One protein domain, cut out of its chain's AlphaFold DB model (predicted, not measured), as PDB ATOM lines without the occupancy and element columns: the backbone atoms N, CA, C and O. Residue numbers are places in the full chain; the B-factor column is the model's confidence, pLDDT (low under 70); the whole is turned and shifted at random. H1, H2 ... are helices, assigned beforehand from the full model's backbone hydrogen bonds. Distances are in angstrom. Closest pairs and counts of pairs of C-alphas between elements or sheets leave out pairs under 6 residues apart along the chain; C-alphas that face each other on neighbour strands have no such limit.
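This is residues 698 to 721 and 755 to 779 of the 798 residues of an uncharacterized protein of marine sediment metagenome (UniProt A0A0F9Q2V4). Four short helices form an elongated group with few contacts: H2, H3 and H4 run in alternating directions at small tilts, their centres in a triangle, and H1 sets crosswise at the beginning of H2. Residues 773 to 779 of H4 stick out. The printed part has 49 residues with four named helices, H1 to H4 in order, and no named strand; the class is all helix. It is only just compact, close to loose, with a radius of gyration of the C-alphas of 11.2 A, and spans 34 by 18 by 17 A.

H1, residues 698 to 708, touches H2, residues 712 to 721, about perpendicular at 82 degrees; their closest C-alphas, of Ala 705 and Val 712, are 5.6 A apart. H3, residues 755 to 763, is close to H2 but not clearly touching, with closest C-alphas of Met 720 and Met 757 at 6.9 A, a shallow tilt of 14 degrees, opposite ways. H4, residues 769 to 779, is close to H3 but not clearly touching, with closest C-alphas of Thr 762 and Ile 769 at 6.8 A, a shallow tilt of 18 degrees, opposite ways. H1 is apart from H3 and H4, and H2 from H4. In H1, H2, H3 and H4 every O i to N i+4 pair is within hydrogen-bond range.

H1 begins at C-alpha 698 (82.522, -23.401, -230.011) and is 15.2 A long from first to last C-alpha; H2 is 14.3 A, H3 12.5 A. H4, 15.3 A, ends at C-alpha 779 (95.501, -7.375, -248.630).

The C-alphas farthest apart, of Phe 707 and Val 777, are 33.8 A apart. Residues 722 to 754 are not printed; C-alphas 721 and 755 are 12.3 A apart across this cut. The links H1 to H2 and H3 to H4 are tight. The mean pLDDT of the printed part is 79.4, and residue 770 is under 70.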
ATOM      1  N   GLU A 698      82.314 -24.458-231.000       75.44
ATOM      2  CA  GLU A 698      82.522 -23.401-230.011       75.44
ATOM      3  C   GLU A 698      82.871 -23.958-228.632       75.44
ATOM      4  O   GLU A 698      83.919 -23.601-228.095       75.44
ATOM      5  N   SER A 699      82.105 -24.931-228.136       77.00
ATOM      6  CA  SER A 699      82.410 -25.690-226.918       77.00
ATOM      7  C   SER A 699      83.806 -26.323-226.984       77.00
ATOM      8  O   SER A 699      84.601 -26.220-226.044       77.00
ATOM      9  N   GLY A 700      84.173 -26.914-228.128       76.69
ATOM     10  CA  GLY A 700      85.504 -27.483-228.340       76.69
ATOM     11  C   GLY A 700      86.626 -26.439-228.281       76.69
ATOM     12  O   GLY A 700      87.667 -26.681-227.663       76.69
ATOM     13  N   PHE A 701      86.432 -25.265-228.887       78.25
ATOM     14  CA  PHE A 701      87.412 -24.176-228.856       78.25
ATOM     15  C   PHE A 701      87.505 -23.503-227.481       78.25
ATOM     16  O   PHE A 701      88.625 -23.250-227.029       78.25
ATOM     17  N   LEU A 702      86.381 -23.275-226.795       75.06
ATOM     18  CA  LEU A 702      86.320 -22.751-225.427       75.06
ATOM     19  C   LEU A 702      86.996 -23.705-224.441       75.06
ATOM     20  O   LEU A 702      87.862 -23.283-223.675       75.06
ATOM     21  N   THR A 703      86.730 -25.008-224.542       81.69
ATOM     22  CA  THR A 703      87.374 -26.037-223.709       81.69
ATOM     23  C   THR A 703      88.900 -26.002-223.847       81.69
ATOM     24  O   THR A 703      89.628 -26.027-222.852       81.69
ATOM     25  N   VAL A 704      89.426 -25.915-225.077       72.44
ATOM     26  CA  VAL A 704      90.883 -25.878-225.302       72.44
ATOM     27  C   VAL A 704      91.485 -24.516-224.936       72.44
ATOM     28  O   VAL A 704      92.602 -24.466-224.415       72.44
ATOM     29  N   ALA A 705      90.771 -23.413-225.163       79.25
ATOM     30  CA  ALA A 705      91.186 -22.076-224.736       79.25
ATOM     31  C   ALA A 705      91.316 -22.001-223.206       79.25
ATOM     32  O   ALA A 705      92.372 -21.612-222.699       79.25
ATOM     33  N   ASN A 706      90.312 -22.499-222.480       74.94
ATOM     34  CA  ASN A 706      90.303 -22.589-221.020       74.94
ATOM     35  C   ASN A 706      91.413 -23.511-220.497       74.94
ATOM     36  O   ASN A 706      92.094 -23.179-219.529       74.94
ATOM     37  N   PHE A 707      91.679 -24.629-221.181       79.88
ATOM     38  CA  PHE A 707      92.769 -25.537-220.814       79.88
ATOM     39  C   PHE A 707      94.170 -24.941-221.043       79.88
ATOM     40  O   PHE A 707      95.096 -25.200-220.272       79.88
ATOM     41  N   THR A 708      94.362 -24.163-222.113       81.94
ATOM     42  CA  THR A 708      95.685 -23.641-222.514       81.94
ATOM     43  C   THR A 708      95.985 -22.232-221.997       81.94
ATOM     44  O   THR A 708      97.147 -21.820-222.016       81.94
ATOM     45  N   GLY A 709      94.969 -21.490-221.544       83.12
ATOM     46  CA  GLY A 709      95.073 -20.075-221.173       83.12
ATOM     47  C   GLY A 709      95.296 -19.141-222.370       83.12
ATOM     48  O   GLY A 709      95.735 -18.003-222.200       83.12
ATOM     49  N   VAL A 710      95.055 -19.628-223.590       82.69
ATOM     50  CA  VAL A 710      95.194 -18.874-224.840       82.69
ATOM     51  C   VAL A 710      93.808 -18.420-225.282       82.69
ATOM     52  O   VAL A 710      92.872 -19.210-225.254       82.69
ATOM     53  N   SER A 711      93.658 -17.164-225.713       84.44
ATOM     54  CA  SER A 711      92.350 -16.665-226.155       84.44
ATOM     55  C   SER A 711      91.822 -17.427-227.375       84.44
ATOM     56  O   SER A 711      92.596 -17.845-228.244       84.44
ATOM     57  N   VAL A 712      90.493 -17.550-227.472       82.19
ATOM     58  CA  VAL A 712      89.791 -18.239-228.573       82.19
ATOM     59  C   VAL A 712      90.217 -17.691-229.944       82.19
ATOM     60  O   VAL A 712      90.503 -18.459-230.861       82.19
ATOM     61  N   PHE A 713      90.417 -16.373-230.050       86.25
ATOM     62  CA  PHE A 713      90.972 -15.715-231.239       86.25
ATOM     63  C   PHE A 713      92.340 -16.279-231.673       86.25
ATOM     64  O   PHE A 713      92.556 -16.589-232.846       86.25
ATOM     65  N   ILE A 714      93.289 -16.429-230.740       83.75
ATOM     66  CA  ILE A 714      94.635 -16.936-231.056       83.75
ATOM     67  C   ILE A 714      94.564 -18.423-231.423       83.75
ATOM     68  O   ILE A 714      95.245 -18.857-232.355       83.75
ATOM     69  N   MET A 715      93.721 -19.192-230.733       83.06
ATOM     70  CA  MET A 715      93.471 -20.599-231.046       83.06
ATOM     71  C   MET A 715      92.910 -20.784-232.460       83.06
ATOM     72  O   MET A 715      93.389 -21.648-233.198       83.06
ATOM     73  N   TRP A 716      91.970 -19.935-232.879       90.38
ATOM     74  CA  TRP A 716      91.418 -19.954-234.233       90.38
ATOM     75  C   TRP A 716      92.481 -19.654-235.300       90.38
ATOM     76  O   TRP A 716      92.593 -20.372-236.294       90.38
ATOM     77  N   LEU A 717      93.353 -18.664-235.067       84.19
ATOM     78  CA  LEU A 717      94.470 -18.367-235.974       84.19
ATOM     79  C   LEU A 717      95.484 -19.517-236.074       84.19
ATOM     80  O   LEU A 717      96.025 -19.779-237.152       84.19
ATOM     81  N   ILE A 718      95.750 -20.219-234.969       85.44
ATOM     82  CA  ILE A 718      96.605 -21.415-234.971       85.44
ATOM     83  C   ILE A 718      95.947 -22.528-235.791       85.44
ATOM     84  O   ILE A 718      96.628 -23.182-236.584       85.44
ATOM     85  N   PHE A 719      94.636 -22.722-235.648       86.38
ATOM     86  CA  PHE A 719      93.889 -23.706-236.426       86.38
ATOM     87  C   PHE A 719      93.933 -23.402-237.932       86.38
ATOM     88  O   PHE A 719      94.266 -24.291-238.716       86.38
ATOM     89  N   MET A 720      93.729 -22.141-238.332       88.62
ATOM     90  CA  MET A 720      93.904 -21.691-239.722       88.62
ATOM     91  C   MET A 720      95.311 -22.019-240.249       88.62
ATOM     92  O   MET A 720      95.465 -22.674-241.279       88.62
ATOM     93  N   ALA A 721      96.358 -21.704-239.479       86.75
ATOM     94  CA  ALA A 721      97.731 -22.036-239.859       86.75
ATOM     95  C   ALA A 721      97.965 -23.553-240.023       86.75
ATOM     96  O   ALA A 721      98.688 -23.973-240.933       86.75
ATOM     97  N   ILE A 755      90.161 -17.566-246.570       80.38
ATOM     98  CA  ILE A 755      89.045 -16.606-246.639       80.38
ATOM     99  C   ILE A 755      87.772 -17.212-246.043       80.38
ATOM    100  O   ILE A 755      87.111 -16.552-245.247       80.38
ATOM    101  N   LEU A 756      87.442 -18.461-246.388       76.19
ATOM    102  CA  LEU A 756      86.278 -19.153-245.824       76.19
ATOM    103  C   LEU A 756      86.399 -19.298-244.302       76.19
ATOM    104  O   LEU A 756      85.462 -18.978-243.581       76.19
ATOM    105  N   MET A 757      87.574 -19.695-243.811       83.75
ATOM    106  CA  MET A 757      87.852 -19.811-242.377       83.75
ATOM    107  C   MET A 757      87.786 -18.467-241.642       83.75
ATOM    108  O   MET A 757      87.370 -18.412-240.486       83.75
ATOM    109  N   LEU A 758      88.177 -17.376-242.300       83.25
ATOM    110  CA  LEU A 758      88.067 -16.033-241.743       83.25
ATOM    111  C   LEU A 758      86.602 -15.582-241.644       83.25
ATOM    112  O   LEU A 758      86.223 -14.993-240.636       83.25
ATOM    113  N   VAL A 759      85.770 -15.900-242.643       76.44
ATOM    114  CA  VAL A 759      84.321 -15.629-242.615       76.44
ATOM    115  C   VAL A 759      83.641 -16.438-241.511       76.44
ATOM    116  O   VAL A 759      82.958 -15.853-240.679       76.44
ATOM    117  N   VAL A 760      83.901 -17.748-241.434       78.38
ATOM    118  CA  VAL A 760      83.352 -18.618-240.378       78.38
ATOM    119  C   VAL A 760      83.784 -18.139-238.992       78.38
ATOM    120  O   VAL A 760      82.947 -17.986-238.114       78.38
ATOM    121  N   GLY A 761      85.065 -17.810-238.799       81.75
ATOM    122  CA  GLY A 761      85.551 -17.282-237.520       81.75
ATOM    123  C   GLY A 761      84.965 -15.918-237.143       81.75
ATOM    124  O   GLY A 761      84.957 -15.573-235.969       81.75
ATOM    125  N   THR A 762      84.477 -15.139-238.114       79.69
ATOM    126  CA  THR A 762      83.776 -13.872-237.847       79.69
ATOM    127  C   THR A 762      82.312 -14.122-237.483       79.69
ATOM    128  O   THR A 762      81.820 -13.501-236.550       79.69
ATOM    129  N   LEU A 763      81.640 -15.057-238.171       71.00
ATOM    130  CA  LEU A 763      80.260 -15.464-237.868       71.00
ATOM    131  C   LEU A 763      80.136 -16.112-236.482       71.00
ATOM    132  O   LEU A 763      79.159 -15.876-235.792       71.00
ATOM    133  N   LEU A 764      81.153 -16.865-236.057       78.56
ATOM    134  CA  LEU A 764      81.229 -17.467-234.720       78.56
ATOM    135  C   LEU A 764      81.739 -16.495-233.634       78.56
ATOM    136  O   LEU A 764      82.066 -16.921-232.536       78.56
ATOM    137  N   GLY A 765      81.939 -15.208-233.940       81.81
ATOM    138  CA  GLY A 765      82.427 -14.218-232.966       81.81
ATOM    139  C   GLY A 765      83.898 -14.362-232.530       81.81
ATOM    140  O   GLY A 765      84.399 -13.545-231.760       81.81
ATOM    141  N   PHE A 766      84.648 -15.344-233.044       85.81
ATOM    142  CA  PHE A 766      86.047 -15.592-232.655       85.81
ATOM    143  C   PHE A 766      87.039 -14.560-233.206       85.81
ATOM    144  O   PHE A 766      88.121 -14.380-232.638       85.81
ATOM    145  N   ILE A 767      86.711 -13.894-234.318       86.25
ATOM    146  CA  ILE A 767      87.529 -12.845-234.937       86.25
ATOM    147  C   ILE A 767      86.800 -11.497-234.842       86.25
ATOM    148  O   ILE A 767      85.771 -11.314-235.491       86.25
ATOM    149  N   PRO A 768      87.368 -10.497-234.144       81.75
ATOM    150  CA  PRO A 768      86.812  -9.150-234.132       81.75
ATOM    151  C   PRO A 768      86.753  -8.541-235.541       81.75
ATOM    152  O   PRO A 768      87.760  -8.517-236.258       81.75
ATOM    153  N   ILE A 769      85.614  -7.940-235.900       73.25
ATOM    154  CA  ILE A 769      85.385  -7.261-237.194       73.25
ATOM    155  C   ILE A 769      86.499  -6.249-237.532       73.25
ATOM    156  O   ILE A 769      86.933  -6.147-238.682       73.25
ATOM    157  N   GLY A 770      87.051  -5.547-236.536       69.62
ATOM    158  CA  GLY A 770      88.159  -4.602-236.739       69.62
ATOM    159  C   GLY A 770      89.440  -5.238-237.306       69.62
ATOM    160  O   GLY A 770      90.165  -4.609-238.086       69.62
ATOM    161  N   ILE A 771      89.715  -6.504-236.978       74.75
ATOM    162  CA  ILE A 771      90.869  -7.246-237.507       74.75
ATOM    163  C   ILE A 771      90.610  -7.675-238.952       74.75
ATOM    164  O   ILE A 771      91.504  -7.536-239.789       74.75
ATOM    165  N   VAL A 772      89.385  -8.101-239.275       73.62
ATOM    166  CA  VAL A 772      88.967  -8.428-240.650       73.62
ATOM    167  C   VAL A 772      89.172  -7.227-241.568       73.62
ATOM    168  O   VAL A 772      89.848  -7.339-242.593       73.62
ATOM    169  N   ILE A 773      88.690  -6.051-241.158       70.69
ATOM    170  CA  ILE A 773      88.869  -4.798-241.903       70.69
ATOM    171  C   ILE A 773      90.361  -4.507-242.116       70.69
ATOM    172  O   ILE A 773      90.785  -4.188-243.229       70.69
ATOM    173  N   THR A 774      91.188  -4.682-241.081       72.69
ATOM    174  CA  THR A 774      92.640  -4.456-241.162       72.69
ATOM    175  C   THR A 774      93.317  -5.418-242.147       72.69
ATOM    176  O   THR A 774      94.132  -4.985-242.967       72.69
ATOM    177  N   ILE A 775      92.967  -6.709-242.122       76.31
ATOM    178  CA  ILE A 775      93.507  -7.729-243.035       76.31
ATOM    179  C   ILE A 775      93.086  -7.441-244.478       76.31
ATOM    180  O   ILE A 775      93.925  -7.499-245.379       76.31
ATOM    181  N   VAL A 776      91.824  -7.071-244.707       74.88
ATOM    182  CA  VAL A 776      91.313  -6.705-246.037       74.88
ATOM    183  C   VAL A 776      92.055  -5.484-246.580       74.88
ATOM    184  O   VAL A 776      92.528  -5.509-247.719       74.88
ATOM    185  N   VAL A 777      92.247  -4.445-245.765       73.25
ATOM    186  CA  VAL A 777      93.002  -3.243-246.153       73.25
ATOM    187  C   VAL A 777      94.458  -3.585-246.487       73.25
ATOM    188  O   VAL A 777      94.960  -3.172-247.534       73.25
ATOM    189  N   LEU A 778      95.139  -4.381-245.656       70.31
ATOM    190  CA  LEU A 778      96.513  -4.824-245.924       70.31
ATOM    191  C   LEU A 778      96.607  -5.698-247.182       70.31
ATOM    192  O   LEU A 778      97.554  -5.552-247.959       70.31
ATOM    193  N   GLY A 779      95.616  -6.560-247.422       76.88
ATOM    194  CA  GLY A 779      95.501  -7.375-248.630       76.88
ATOM    195  C   GLY A 779      95.351  -6.518-249.885       76.88
ATOM    196  O   GLY A 779      96.090  -6.706-250.853       76.88
TER     197      GLY A 779